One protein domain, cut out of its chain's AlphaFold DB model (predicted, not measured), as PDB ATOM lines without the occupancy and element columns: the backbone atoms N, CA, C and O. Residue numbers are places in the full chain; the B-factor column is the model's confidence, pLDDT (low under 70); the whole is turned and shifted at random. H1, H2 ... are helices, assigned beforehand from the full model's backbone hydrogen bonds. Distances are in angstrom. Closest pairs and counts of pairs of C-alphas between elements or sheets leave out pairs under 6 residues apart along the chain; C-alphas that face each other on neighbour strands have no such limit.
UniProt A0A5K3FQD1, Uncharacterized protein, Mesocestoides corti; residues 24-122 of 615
ATOM      1  N   GLN A  24     -31.914 -29.666  38.304       35.22
ATOM      2  CA  GLN A  24     -31.097 -29.644  37.088       35.22
ATOM      3  C   GLN A  24     -29.856 -30.550  37.146       35.22
ATOM      4  O   GLN A  24     -29.496 -31.124  36.121       35.22
ATOM      5  N   THR A  25     -29.217 -30.740  38.309       46.34
ATOM      6  CA  THR A  25     -27.977 -31.540  38.396       46.34
ATOM      7  C   THR A  25     -28.254 -33.040  38.334       46.34
ATOM      8  O   THR A  25     -27.482 -33.778  37.733       46.34
ATOM      9  N   VAL A  26     -29.385 -33.490  38.891       51.28
ATOM     10  CA  VAL A  26     -29.820 -34.899  38.808       51.28
ATOM     11  C   VAL A  26     -30.156 -35.270  37.367       51.28
ATOM     12  O   VAL A  26     -29.793 -36.346  36.908       51.28
ATOM     13  N   SER A  27     -30.798 -34.363  36.622       64.31
ATOM     14  CA  SER A  27     -31.141 -34.622  35.222       64.31
ATOM     15  C   SER A  27     -29.905 -34.770  34.330       64.31
ATOM     16  O   SER A  27     -29.927 -35.602  33.425       64.31
ATOM     17  N   ASP A  28     -28.846 -33.984  34.550       74.44
ATOM     18  CA  ASP A  28     -27.630 -34.062  33.727       74.44
ATOM     19  C   ASP A  28     -26.847 -35.363  33.972       74.44
ATOM     20  O   ASP A  28     -26.409 -36.043  33.039       74.44
ATOM     21  N   ASP A  29     -26.753 -35.765  35.236       79.06
ATOM     22  CA  ASP A  29     -26.091 -36.998  35.648       79.06
ATOM     23  C   ASP A  29     -26.776 -38.257  35.099       79.06
ATOM     24  O   ASP A  29     -26.086 -39.196  34.682       79.06
ATOM     25  N   GLU A  30     -28.112 -38.267  35.061       86.50
ATOM     26  CA  GLU A  30     -28.903 -39.348  34.463       86.50
ATOM     27  C   GLU A  30     -28.774 -39.382  32.936       86.50
ATOM     28  O   GLU A  30     -28.655 -40.457  32.343       86.50
ATOM     29  N   ASN A  31     -28.703 -38.219  32.280       86.94
ATOM     30  CA  ASN A  31     -28.472 -38.144  30.834       86.94
ATOM     31  C   ASN A  31     -27.101 -38.721  30.440       86.94
ATOM     32  O   ASN A  31     -26.945 -39.307  29.366       86.94
ATOM     33  N   ARG A  32     -26.109 -38.610  31.329       92.00
ATOM     34  CA  ARG A  32     -24.730 -39.079  31.120       92.00
ATOM     35  C   ARG A  32     -24.442 -40.444  31.752       92.00
ATOM     36  O   ARG A  32     -23.288 -40.872  31.775       92.00
ATOM     37  N   VAL A  33     -25.459 -41.169  32.220       95.00
ATOM     38  CA  VAL A  33     -25.287 -42.397  33.016       95.00
ATOM     39  C   VAL A  33     -24.440 -43.475  32.316       95.00
ATOM     40  O   VAL A  33     -23.536 -44.050  32.924       95.00
ATOM     41  N   PHE A  34     -24.653 -43.705  31.015       95.81
ATOM     42  CA  PHE A  34     -23.886 -44.688  30.237       95.81
ATOM     43  C   PHE A  34     -22.451 -44.236  29.959       95.81
ATOM     44  O   PHE A  34     -21.534 -45.053  30.013       95.81
ATOM     45  N   LEU A  35     -22.251 -42.939  29.711       95.12
ATOM     46  CA  LEU A  35     -20.931 -42.337  29.518       95.12
ATOM     47  C   LEU A  35     -20.076 -42.493  30.785       95.12
ATOM     48  O   LEU A  35     -18.948 -42.984  30.714       95.12
ATOM     49  N   ARG A  36     -20.645 -42.149  31.948       95.94
ATOM     50  CA  ARG A  36     -20.003 -42.290  33.266       95.94
ATOM     51  C   ARG A  36     -19.630 -43.744  33.548       95.94
ATOM     52  O   ARG A  36     -18.484 -44.039  33.880       95.94
ATOM     53  N   ALA A  37     -20.576 -44.665  33.365       97.50
ATOM     54  CA  ALA A  37     -20.351 -46.087  33.610       97.50
ATOM     55  C   ALA A  37     -19.302 -46.695  32.662       97.50
ATOM     56  O   ALA A  37     -18.483 -47.505  33.091       97.50
ATOM     57  N   GLN A  38     -19.275 -46.280  31.392       96.94
ATOM     58  CA  GLN A  38     -18.268 -46.749  30.444       96.94
ATOM     59  C   GLN A  38     -16.874 -46.200  30.766       96.94
ATOM     60  O   GLN A  38     -15.898 -46.947  30.688       96.94
ATOM     61  N   CYS A  39     -16.770 -44.926  31.156       97.50
ATOM     62  CA  CYS A  39     -15.520 -44.351  31.657       97.50
ATOM     63  C   CYS A  39     -14.994 -45.164  32.847       97.50
ATOM     64  O   CYS A  39     -13.849 -45.614  32.826       97.50
ATOM     65  N   LYS A  40     -15.870 -45.472  33.813       97.56
ATOM     66  CA  LYS A  40     -15.557 -46.317  34.973       97.56
ATOM     67  C   LYS A  40     -15.072 -47.710  34.561       97.56
ATOM     68  O   LYS A  40     -14.043 -48.165  35.057       97.56
ATOM     69  N   ALA A  41     -15.731 -48.363  33.600       97.19
ATOM     70  CA  ALA A  41     -15.283 -49.651  33.063       97.19
ATOM     71  C   ALA A  41     -13.892 -49.561  32.404       97.19
ATOM     72  O   ALA A  41     -13.052 -50.439  32.599       97.19
ATOM     73  N   ARG A  42     -13.600 -48.485  31.661       96.00
ATOM     74  CA  ARG A  42     -12.269 -48.272  31.067       96.00
ATOM     75  C   ARG A  42     -11.199 -47.986  32.118       96.00
ATOM     76  O   ARG A  42     -10.138 -48.592  32.026       96.00
ATOM     77  N   CYS A  43     -11.478 -47.166  33.133       96.06
ATOM     78  CA  CYS A  43     -10.577 -46.983  34.277       96.06
ATOM     79  C   CYS A  43     -10.225 -48.337  34.905       96.06
ATOM     80  O   CYS A  43      -9.050 -48.684  35.002       96.06
ATOM     81  N   LEU A  44     -11.233 -49.158  35.225       95.25
ATOM     82  CA  LEU A  44     -11.009 -50.501  35.768       95.25
ATOM     83  C   LEU A  44     -10.118 -51.350  34.850       95.25
ATOM     84  O   LEU A  44      -9.251 -52.058  35.344       95.25
ATOM     85  N   ARG A  45     -10.282 -51.263  33.523       94.44
ATOM     86  CA  ARG A  45      -9.456 -52.014  32.564       94.44
ATOM     87  C   ARG A  45      -7.991 -51.574  32.586       94.44
ATOM     88  O   ARG A  45      -7.125 -52.445  32.574       94.44
ATOM     89  N   TYR A  46      -7.725 -50.266  32.622       94.25
ATOM     90  CA  TYR A  46      -6.361 -49.729  32.712       94.25
ATOM     91  C   TYR A  46      -5.672 -50.188  33.998       94.25
ATOM     92  O   TYR A  46      -4.553 -50.686  33.954       94.25
ATOM     93  N   PHE A  47      -6.361 -50.092  35.135       92.81
ATOM     94  CA  PHE A  47      -5.777 -50.451  36.428       92.81
ATOM     95  C   PHE A  47      -5.754 -51.967  36.697       92.81
ATOM     96  O   PHE A  47      -4.926 -52.426  37.475       92.81
ATOM     97  N   GLN A  48      -6.578 -52.782  36.031       90.25
ATOM     98  CA  GLN A  48      -6.454 -54.249  36.083       90.25
ATOM     99  C   GLN A  48      -5.223 -54.774  35.328       90.25
ATOM    100  O   GLN A  48      -4.697 -55.824  35.687       90.25
ATOM    101  N   ASN A  49      -4.760 -54.050  34.305       82.62
ATOM    102  CA  ASN A  49      -3.638 -54.437  33.452       82.62
ATOM    103  C   ASN A  49      -2.494 -53.412  33.561       82.62
ATOM    104  O   ASN A  49      -2.255 -52.646  32.636       82.62
ATOM    105  N   SER A  50      -1.755 -53.401  34.671       78.31
ATOM    106  CA  SER A  50      -0.669 -52.438  34.928       78.31
ATOM    107  C   SER A  50       0.690 -52.835  34.315       78.31
ATOM    108  O   SER A  50       1.732 -52.663  34.948       78.31
ATOM    109  N   GLY A  51       0.690 -53.432  33.119       85.56
ATOM    110  CA  GLY A  51       1.922 -53.798  32.404       85.56
ATOM    111  C   GLY A  51       2.639 -52.581  31.805       85.56
ATOM    112  O   GLY A  51       2.019 -51.533  31.616       85.56
ATOM    113  N   GLU A  52       3.925 -52.715  31.462       85.88
ATOM    114  CA  GLU A  52       4.712 -51.605  30.889       85.88
ATOM    115  C   GLU A  52       4.100 -51.042  29.599       85.88
ATOM    116  O   GLU A  52       4.093 -49.828  29.413       85.88
ATOM    117  N   ASP A  53       3.505 -51.887  28.753       87.25
ATOM    118  CA  ASP A  53       2.822 -51.449  27.529       87.25
ATOM    119  C   ASP A  53       1.682 -50.459  27.821       87.25
ATOM    120  O   ASP A  53       1.531 -49.450  27.134       87.25
ATOM    121  N   VAL A  54       0.911 -50.713  28.883       88.38
ATOM    122  CA  VAL A  54      -0.218 -49.866  29.295       88.38
ATOM    123  C   VAL A  54       0.280 -48.566  29.921       88.38
ATOM    124  O   VAL A  54      -0.266 -47.499  29.637       88.38
ATOM    125  N   ILE A  55       1.342 -48.627  30.727       88.06
ATOM    126  CA  ILE A  55       1.981 -47.433  31.300       88.06
ATOM    127  C   ILE A  55       2.510 -46.533  30.175       88.06
ATOM    128  O   ILE A  55       2.246 -45.331  30.176       88.06
ATOM    129  N   ASN A  56       3.179 -47.114  29.176       89.12
ATOM    130  CA  ASN A  56       3.681 -46.398  28.004       89.12
ATOM    131  C   ASN A  56       2.545 -45.804  27.154       89.12
ATOM    132  O   ASN A  56       2.663 -44.678  26.668       89.12
ATOM    133  N   GLU A  57       1.425 -46.517  26.999       90.69
ATOM    134  CA  GLU A  57       0.231 -45.984  26.335       90.69
ATOM    135  C   GLU A  57      -0.301 -44.743  27.065       90.69
ATOM    136  O   GLU A  57      -0.510 -43.701  26.441       90.69
ATOM    137  N   VAL A  58      -0.484 -44.820  28.387       90.25
ATOM    138  CA  VAL A  58      -0.989 -43.694  29.189       90.25
ATOM    139  C   VAL A  58      -0.014 -42.517  29.161       90.25
ATOM    140  O   VAL A  58      -0.452 -41.374  29.018       90.25
ATOM    141  N   LEU A  59       1.294 -42.777  29.220       89.88
ATOM    142  CA  LEU A  59       2.326 -41.746  29.098       89.88
ATOM    143  C   LEU A  59       2.221 -40.978  27.785       89.88
ATOM    144  O   LEU A  59       2.158 -39.747  27.794       89.88
ATOM    145  N   ASN A  60       2.122 -41.698  26.668       89.88
ATOM    146  CA  ASN A  60       1.984 -41.093  25.346       89.88
ATOM    147  C   ASN A  60       0.683 -40.296  25.204       89.88
ATOM    148  O   ASN A  60       0.660 -39.258  24.548       89.88
ATOM    149  N   ARG A  61      -0.403 -40.773  25.818       92.25
ATOM    150  CA  ARG A  61      -1.720 -40.134  25.726       92.25
ATOM    151  C   ARG A  61      -1.855 -38.885  26.590       92.25
ATOM    152  O   ARG A  61      -2.533 -37.950  26.174       92.25
ATOM    153  N   LEU A  62      -1.244 -38.866  27.775       88.94
ATOM    154  CA  LEU A  62      -1.343 -37.737  28.703       88.94
ATOM    155  C   LEU A  62      -0.219 -36.709  28.529       88.94
ATOM    156  O   LEU A  62      -0.398 -35.559  28.918       88.94
ATOM    157  N   GLY A  63       0.933 -37.096  27.969       83.19
ATOM    158  CA  GLY A  63       2.082 -36.194  27.822       83.19
ATOM    159  C   GLY A  63       2.667 -35.730  29.164       83.19
ATOM    160  O   GLY A  63       3.184 -34.617  29.262       83.19
ATOM    161  N   VAL A  64       2.549 -36.556  30.208       80.25
ATOM    162  CA  VAL A  64       3.009 -36.275  31.581       80.25
ATOM    163  C   VAL A  64       4.361 -36.961  31.836       80.25
ATOM    164  O   VAL A  64       4.763 -37.854  31.096       80.25
ATOM    165  N   GLN A  65       5.087 -36.538  32.877       79.81
ATOM    166  CA  GLN A  65       6.370 -37.136  33.265       79.81
ATOM    167  C   GLN A  65       6.259 -38.651  33.522       79.81
ATOM    168  O   GLN A  65       5.353 -39.100  34.230       79.81
ATOM    169  N   SER A  66       7.234 -39.407  32.994       81.75
ATOM    170  CA  SER A  66       7.361 -40.875  33.115       81.75
ATOM    171  C   SER A  66       7.199 -41.378  34.548       81.75
ATOM    172  O   SER A  66       6.470 -42.338  34.812       81.75
ATOM    173  N   ASP A  67       7.847 -40.681  35.478       85.94
ATOM    174  CA  ASP A  67       7.943 -41.070  36.882       85.94
ATOM    175  C   ASP A  67       6.577 -40.989  37.575       85.94
ATOM    176  O   ASP A  67       6.214 -41.881  38.337       85.94
ATOM    177  N   LEU A  68       5.773 -39.973  37.239       87.81
ATOM    178  CA  LEU A  68       4.461 -39.748  37.847       87.81
ATOM    179  C   LEU A  68       3.453 -40.828  37.438       87.81
ATOM    180  O   LEU A  68       2.697 -41.322  38.274       87.81
ATOM    181  N   VAL A  69       3.446 -41.213  36.157       89.19
ATOM    182  CA  VAL A  69       2.560 -42.280  35.666       89.19
ATOM    183  C   VAL A  69       3.013 -43.635  36.200       89.19
ATOM    184  O   VAL A  69       2.185 -44.401  36.685       89.19
ATOM    185  N   SER A  70       4.317 -43.916  36.192       89.75
ATOM    186  CA  SER A  70       4.843 -45.168  36.748       89.75
ATOM    187  C   SER A  70       4.503 -45.304  38.237       89.75
ATOM    188  O   SER A  70       3.963 -46.330  38.650       89.75
ATOM    189  N   ASP A  71       4.707 -44.248  39.032       91.19
ATOM    190  CA  ASP A  71       4.349 -44.232  40.455       91.19
ATOM    191  C   ASP A  71       2.843 -44.399  40.679       91.19
ATOM    192  O   ASP A  71       2.429 -45.104  41.603       91.19
ATOM    193  N   CYS A  72       2.016 -43.807  39.818       92.56
ATOM    194  CA  CYS A  72       0.565 -43.932  39.874       92.56
ATOM    195  C   CYS A  72       0.090 -45.381  39.692       92.56
ATOM    196  O   CYS A  72      -0.727 -45.860  40.476       92.56
ATOM    197  N   PHE A  73       0.630 -46.109  38.710       91.94
ATOM    198  CA  PHE A  73       0.241 -47.500  38.453       91.94
ATOM    199  C   PHE A  73       0.922 -48.512  39.384       91.94
ATOM    200  O   PHE A  73       0.339 -49.562  39.649       91.94
ATOM    201  N   GLN A  74       2.130 -48.227  39.883       90.62
ATOM    202  CA  GLN A  74       2.924 -49.195  40.654       90.62
ATOM    203  C   GLN A  74       2.880 -48.971  42.172       90.62
ATOM    204  O   GLN A  74       2.784 -49.938  42.925       90.62
ATOM    205  N   ARG A  75       2.970 -47.719  42.644       90.62
ATOM    206  CA  ARG A  75       3.077 -47.385  44.083       90.62
ATOM    207  C   ARG A  75       1.780 -46.846  44.679       90.62
ATOM    208  O   ARG A  75       1.505 -47.072  45.854       90.62
ATOM    209  N   HIS A  76       0.991 -46.132  43.882       91.75
ATOM    210  CA  HIS A  76      -0.239 -45.457  44.306       91.75
ATOM    211  C   HIS A  76      -1.482 -45.959  43.561       91.75
ATOM    212  O   HIS A  76      -2.441 -45.207  43.382       91.75
ATOM    213  N   HIS A  77      -1.469 -47.242  43.184       91.94
ATOM    214  CA  HIS A  77      -2.479 -47.890  42.345       91.94
ATOM    215  C   HIS A  77      -3.919 -47.615  42.796       91.94
ATOM    216  O   HIS A  77      -4.693 -47.055  42.022       91.94
ATOM    217  N   ASP A  78      -4.255 -47.904  44.057       92.69
ATOM    218  CA  ASP A  78      -5.623 -47.740  44.568       92.69
ATOM    219  C   ASP A  78      -6.094 -46.281  44.516       92.69
ATOM    220  O   ASP A  78      -7.187 -45.993  44.033       92.69
ATOM    221  N   LYS A  79      -5.238 -45.341  44.945       92.88
ATOM    222  CA  LYS A  79      -5.549 -43.900  44.947       92.88
ATOM    223  C   LYS A  79      -5.768 -43.374  43.533       92.88
ATOM    224  O   LYS A  79      -6.688 -42.602  43.289       92.88
ATOM    225  N   CYS A  80      -4.925 -43.796  42.598       93.81
ATOM    226  CA  CYS A  80      -5.048 -43.425  41.198       93.81
ATOM    227  C   CYS A  80      -6.277 -44.038  40.525       93.81
ATOM    228  O   CYS A  80      -6.962 -43.363  39.755       93.81
ATOM    229  N   SER A  81      -6.569 -45.303  40.823       94.12
ATOM    230  CA  SER A  81      -7.757 -46.002  40.341       94.12
ATOM    231  C   SER A  81      -9.033 -45.316  40.837       94.12
ATOM    232  O   SER A  81      -9.929 -45.027  40.043       94.12
ATOM    233  N   GLU A  82      -9.085 -44.948  42.120       94.00
ATOM    234  CA  GLU A  82     -10.195 -44.200  42.720       94.00
ATOM    235  C   GLU A  82     -10.329 -42.783  42.138       94.00
ATOM    236  O   GLU A  82     -11.435 -42.350  41.802       94.00
ATOM    237  N   ALA A  83      -9.214 -42.073  41.939       94.94
ATOM    238  CA  ALA A  83      -9.205 -40.770  41.272       94.94
ATOM    239  C   ALA A  83      -9.727 -40.865  39.827       94.94
ATOM    240  O   ALA A  83     -10.513 -40.022  39.402       94.94
ATOM    241  N   CYS A  84      -9.362 -41.919  39.086       95.88
ATOM    242  CA  CYS A  84      -9.918 -42.189  37.757       95.88
ATOM    243  C   CYS A  84     -11.427 -42.450  37.830       95.88
ATOM    244  O   CYS A  84     -12.209 -41.884  37.070       95.88
ATOM    245  N   PHE A  85     -11.857 -43.284  38.777       94.94
ATOM    246  CA  PHE A  85     -13.254 -43.685  38.910       94.94
ATOM    247  C   PHE A  85     -14.175 -42.522  39.304       94.94
ATOM    248  O   PHE A  85     -15.275 -42.403  38.766       94.94
ATOM    249  N   SER A  86     -13.733 -41.664  40.226       93.88
ATOM    250  CA  SER A  86     -14.493 -40.504  40.714       93.88
ATOM    251  C   SER A  86     -14.576 -39.380  39.682       93.88
ATOM    252  O   SER A  86     -15.642 -38.795  39.481       93.88
ATOM    253  N   ALA A  87     -13.493 -39.106  38.957       95.44
ATOM    254  CA  ALA A  87     -13.490 -38.059  37.944       95.44
ATOM    255  C   ALA A  87     -14.384 -38.394  36.728       95.44
ATOM    256  O   ALA A  87     -14.943 -37.474  36.127       95.44
ATOM    257  N   CYS A  88     -14.675 -39.680  36.468       96.31
ATOM    258  CA  CYS A  88     -15.696 -40.104  35.500       96.31
ATOM    259  C   CYS A  88     -17.108 -39.545  35.774       96.31
ATOM    260  O   CYS A  88     -17.942 -39.567  34.871       96.31
ATOM    261  N   ASP A  89     -17.409 -39.076  36.990       94.25
ATOM    262  CA  ASP A  89     -18.705 -38.470  37.315       94.25
ATOM    263  C   ASP A  89     -18.816 -37.007  36.839       94.25
ATOM    264  O   ASP A  89     -19.918 -36.486  36.660       94.25
ATOM    265  N   SER A  90     -17.695 -36.351  36.522       93.50
ATOM    266  CA  SER A  90     -17.684 -34.961  36.047       93.50
ATOM    267  C   SER A  90     -18.124 -34.821  34.580       93.50
ATOM    268  O   SER A  90     -17.866 -35.719  33.771       93.50
ATOM    269  N   PRO A  91     -18.785 -33.710  34.192       92.31
ATOM    270  CA  PRO A  91     -19.073 -33.427  32.786       92.31
ATOM    271  C   PRO A  91     -17.787 -33.344  31.945       92.31
ATOM    272  O   PRO A  91     -16.797 -32.790  32.435       92.31
ATOM    273  N   PRO A  92     -17.755 -33.895  30.710       91.25
ATOM    274  CA  PRO A  92     -16.527 -33.976  29.910       91.25
ATOM    275  C   PRO A  92     -15.845 -32.625  29.664       91.25
ATOM    276  O   PRO A  92     -14.620 -32.553  29.629       91.25
ATOM    277  N   ASP A  93     -16.635 -31.564  29.518       89.88
ATOM    278  CA  ASP A  93     -16.210 -30.192  29.245       89.88
ATOM    279  C   ASP A  93     -15.532 -29.512  30.444       89.88
ATOM    280  O   ASP A  93     -14.619 -28.711  30.255       89.88
ATOM    281  N   VAL A  94     -15.907 -29.869  31.678       92.69
ATOM    282  CA  VAL A  94     -15.317 -29.294  32.903       92.69
ATOM    283  C   VAL A  94     -14.387 -30.249  33.646       92.69
ATOM    284  O   VAL A  94     -13.685 -29.812  34.557       92.69
ATOM    285  N   CYS A  95     -14.349 -31.535  33.282       94.38
ATOM    286  CA  CYS A  95     -13.614 -32.571  34.015       94.38
ATOM    287  C   CYS A  95     -12.144 -32.194  34.247       94.38
ATOM    288  O   CYS A  95     -11.684 -32.193  35.386       94.38
ATOM    289  N   GLN A  96     -11.430 -31.779  33.194       92.00
ATOM    290  CA  GLN A  96     -10.000 -31.452  33.289       92.00
ATOM    291  C   GLN A  96      -9.713 -30.326  34.290       92.00
ATOM    292  O   GLN A  96      -8.719 -30.380  35.007       92.00
ATOM    293  N   SER A  97     -10.602 -29.331  34.383       90.94
ATOM    294  CA  SER A  97     -10.447 -28.200  35.311       90.94
ATOM    295  C   SER A  97     -10.571 -28.595  36.786       90.94
ATOM    296  O   SER A  97     -10.137 -27.849  37.659       90.94
ATOM    297  N   ARG A  98     -11.156 -29.767  37.069       91.31
ATOM    298  CA  ARG A  98     -11.335 -30.305  38.423       91.31
ATOM    299  C   ARG A  98     -10.183 -31.206  38.862       91.31
ATOM    300  O   ARG A  98     -10.125 -31.572  40.032       91.31
ATOM    301  N   CYS A  99      -9.279 -31.564  37.953       91.31
ATOM    302  CA  CYS A  99      -8.109 -32.356  38.292       91.31
ATOM    303  C   CYS A  99      -7.010 -31.474  38.890       91.31
ATOM    304  O   CYS A  99      -6.630 -30.450  38.320       91.31
ATOM    305  N   SER A 100      -6.454 -31.911  40.019       85.94
ATOM    306  CA  SER A 100      -5.259 -31.308  40.612       85.94
ATOM    307  C   SER A 100      -4.069 -31.345  39.641       85.94
ATOM    308  O   SER A 100      -4.023 -32.158  38.716       85.94
ATOM    309  N   ILE A 101      -3.075 -30.482  39.856       78.94
ATOM    310  CA  ILE A 101      -1.849 -30.424  39.046       78.94
ATOM    311  C   ILE A 101      -0.661 -30.867  39.906       78.94
ATOM    312  O   ILE A 101      -0.527 -30.427  41.045       78.94
ATOM    313  N   GLY A 102       0.215 -31.713  39.356       68.56
ATOM    314  CA  GLY A 102       1.513 -32.045  39.963       68.56
ATOM    315  C   GLY A 102       1.478 -33.040  41.131       68.56
ATOM    316  O   GLY A 102       2.500 -33.236  41.781       68.56
ATOM    317  N   LEU A 103       0.334 -33.677  41.390       78.69
ATOM    318  CA  LEU A 103       0.181 -34.756  42.373       78.69
ATOM    319  C   LEU A 103       0.033 -36.116  41.670       78.69
ATOM    320  O   LEU A 103      -0.457 -36.174  40.545       78.69
ATOM    321  N   VAL A 104       0.436 -37.220  42.304       77.25
ATOM    322  CA  VAL A 104       0.407 -38.561  41.672       77.25
ATOM    323  C   VAL A 104      -1.019 -39.008  41.316       77.25
ATOM    324  O   VAL A 104      -1.246 -39.564  40.246       77.25
ATOM    325  N   ASP A 105      -1.995 -38.703  42.168       77.25
ATOM    326  CA  ASP A 105      -3.422 -38.986  41.954       77.25
ATOM    327  C   ASP A 105      -4.027 -38.208  40.771       77.25
ATOM    328  O   ASP A 105      -4.993 -38.669  40.154       77.25
ATOM    329  N   SER A 106      -3.420 -37.079  40.376       88.69
ATOM    330  CA  SER A 106      -3.856 -36.322  39.199       88.69
ATOM    331  C   SER A 106      -3.778 -37.131  37.904       88.69
ATOM    332  O   SER A 106      -4.597 -36.910  37.015       88.69
ATOM    333  N   VAL A 107      -2.866 -38.107  37.802       92.31
ATOM    334  CA  VAL A 107      -2.744 -38.973  36.618       92.31
ATOM    335  C   VAL A 107      -4.036 -39.755  36.381       92.31
ATOM    336  O   VAL A 107      -4.542 -39.772  35.261       92.31
ATOM    337  N   GLY A 108      -4.606 -40.353  37.434       94.12
ATOM    338  CA  GLY A 108      -5.878 -41.075  37.348       94.12
ATOM    339  C   GLY A 108      -7.028 -40.158  36.926       94.12
ATOM    340  O   GLY A 108      -7.790 -40.494  36.017       94.12
ATOM    341  N   CYS A 109      -7.102 -38.963  37.518       95.44
ATOM    342  CA  CYS A 109      -8.105 -37.958  37.165       95.44
ATOM    343  C   CYS A 109      -8.005 -37.538  35.687       95.44
ATOM    344  O   CYS A 109      -8.984 -37.654  34.946       95.44
ATOM    345  N   HIS A 110      -6.817 -37.137  35.221       94.19
ATOM    346  CA  HIS A 110      -6.592 -36.712  33.831       94.19
ATOM    347  C   HIS A 110      -6.865 -37.837  32.829       94.19
ATOM    348  O   HIS A 110      -7.480 -37.586  31.788       94.19
ATOM    349  N   LEU A 111      -6.497 -39.082  33.162       94.88
ATOM    350  CA  LEU A 111      -6.844 -40.259  32.364       94.88
ATOM    351  C   LEU A 111      -8.361 -40.386  32.194       94.88
ATOM    352  O   LEU A 111      -8.840 -40.514  31.070       94.88
ATOM    353  N   SER A 112      -9.137 -40.292  33.274       96.19
ATOM    354  CA  SER A 112     -10.600 -40.381  33.183       96.19
ATOM    355  C   SER A 112     -11.223 -39.258  32.344       96.19
ATOM    356  O   SER A 112     -12.115 -39.523  31.540       96.19
ATOM    357  N   CYS A 113     -10.727 -38.019  32.457       96.12
ATOM    358  CA  CYS A 113     -11.245 -36.889  31.689       96.12
ATOM    359  C   CYS A 113     -10.964 -37.044  30.192       96.12
ATOM    360  O   CYS A 113     -11.819 -36.723  29.362       96.12
ATOM    361  N   LEU A 114      -9.792 -37.584  29.841       95.19
ATOM    362  CA  LEU A 114      -9.479 -37.961  28.467       95.19
ATOM    363  C   LEU A 114     -10.467 -39.024  27.959       95.19
ATOM    364  O   LEU A 114     -11.070 -38.848  26.900       95.19
ATOM    365  N   LEU A 115     -10.690 -40.086  28.742       95.88
ATOM    366  CA  LEU A 115     -11.625 -41.161  28.395       95.88
ATOM    367  C   LEU A 115     -13.058 -40.638  28.212       95.88
ATOM    368  O   LEU A 115     -13.718 -41.010  27.242       95.88
ATOM    369  N   LEU A 116     -13.534 -39.753  29.093       95.44
ATOM    370  CA  LEU A 116     -14.844 -39.108  28.974       95.44
ATOM    371  C   LEU A 116     -14.977 -38.326  27.666       95.44
ATOM    372  O   LEU A 116     -15.972 -38.493  26.957       95.44
ATOM    373  N   SER A 117     -13.983 -37.499  27.326       93.25
ATOM    374  CA  SER A 117     -14.021 -36.723  26.085       93.25
ATOM    375  C   SER A 117     -14.038 -37.622  24.847       93.25
ATOM    376  O   SER A 117     -14.688 -37.273  23.861       93.25
ATOM    377  N   GLU A 118     -13.325 -38.746  24.865       92.88
ATOM    378  CA  GLU A 118     -13.287 -39.683  23.740       92.88
ATOM    379  C   GLU A 118     -14.604 -40.432  23.571       92.88
ATOM    380  O   GLU A 118     -15.141 -40.477  22.465       92.88
ATOM    381  N   ILE A 119     -15.141 -40.988  24.661       94.06
ATOM    382  CA  ILE A 119     -16.408 -41.728  24.637       94.06
ATOM    383  C   ILE A 119     -17.561 -40.797  24.239       94.06
ATOM    384  O   ILE A 119     -18.456 -41.204  23.501       94.06
ATOM    385  N   SER A 120     -17.540 -39.541  24.699       91.88
ATOM    386  CA  SER A 120     -18.571 -38.553  24.372       91.88
ATOM    387  C   SER A 120     -18.643 -38.251  22.873       91.88
ATOM    388  O   SER A 120     -19.749 -38.103  22.356       91.88
ATOM    389  N   LYS A 121     -17.493 -38.176  22.193       90.31
ATOM    390  CA  LYS A 121     -17.403 -37.883  20.751       90.31
ATOM    391  C   LYS A 121     -17.577 -39.125  19.879       90.31
ATOM    392  O   LYS A 121     -18.083 -39.016  18.768       90.31
ATOM    393  N   ASN A 122     -17.145 -40.284  20.380       90.94
ATOM    394  CA  ASN A 122     -17.186 -41.568  19.688       90.94
ATOM    395  C   ASN A 122     -17.772 -42.637  20.614       90.94
ATOM    396  O   ASN A 122     -17.053 -43.376  21.299       90.94
TER     397      ASN A 122
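AT A GLANCE: This is residues 24 to 122 of the 615 residues of an uncharacterized protein of Mesocestoides corti (UniProt A0A5K3FQD1). H2 and H5 run side by side in opposite ways, and H7 crosses both to make the core; H3 and H4 cover one end, and short H6 packs on H7. H1 extends the other end of the long axis, beyond H2, and touches no helix. The printed part has 99 residues, with seven named helices, H1 to H7 in order, and no named strand: the class is all helix. It is compact, with a radius of gyration of the C-alphas of 12.9 A, and elongated, spanning 40 by 24 by 23 A.

IN THESE COORDINATES: H1, residues 24 to 31, begins at C-alpha 24 (-31.097, -29.644, 37.088). H2 is residues 33 to 48, 22.5 A long. H3 is residues 52 to 62, H4 residues 66 to 74, and H5 residues 77 to 87, 15.4 A long. H6 is residues 95 to 98. H7, residues 106 to 121, is 22.9 A long and ends at C-alpha 121 (-17.403, -37.883, 20.751).

HOW THE PARTS SIT: H1 and H2 meet only through their link. H2 touches H5 at a shallow tilt of 13 degrees, opposite ways; their closest C-alphas, Lys 40 and Phe 85, are 5.3 A apart. The hub, H7, touches five helices. Its closest C-alphas to H2 are Leu 116 and Cys 39, 5.9 A, at a steep tilt of 47 degrees. With residues 106 to 113 alone it touches H5, Gly 108 to Cys 84 being closest at 4.2 A between C-alphas. H3 touches H4, with C-alphas 59 and 66 closest at 6.5 A. H7 touches H4 with residues 107 to 108 alone, C-alphas 107 and 69 being closest at 6.3 A. H3 and H7 only just touch, with 3 pairs of C-alphas within 8 A, the closest being Leu 62 and Leu 111, 7.1 A. H6 touches H7, C-alphas 95 and 113 being closest at 5.4 A. Every O i to N i+4 pair is within hydrogen-bond range in H1, H2, H3, H4, H5 and H7; H6 is too short for such a pair.

THE WHOLE: The farthest C-alphas, Gln 24 and Glu 52, are 42.5 A apart. The printed part has no cut and no long link. Mean pLDDT of the printed part is 88.9; residues 24 to 27 and 102 are under 70.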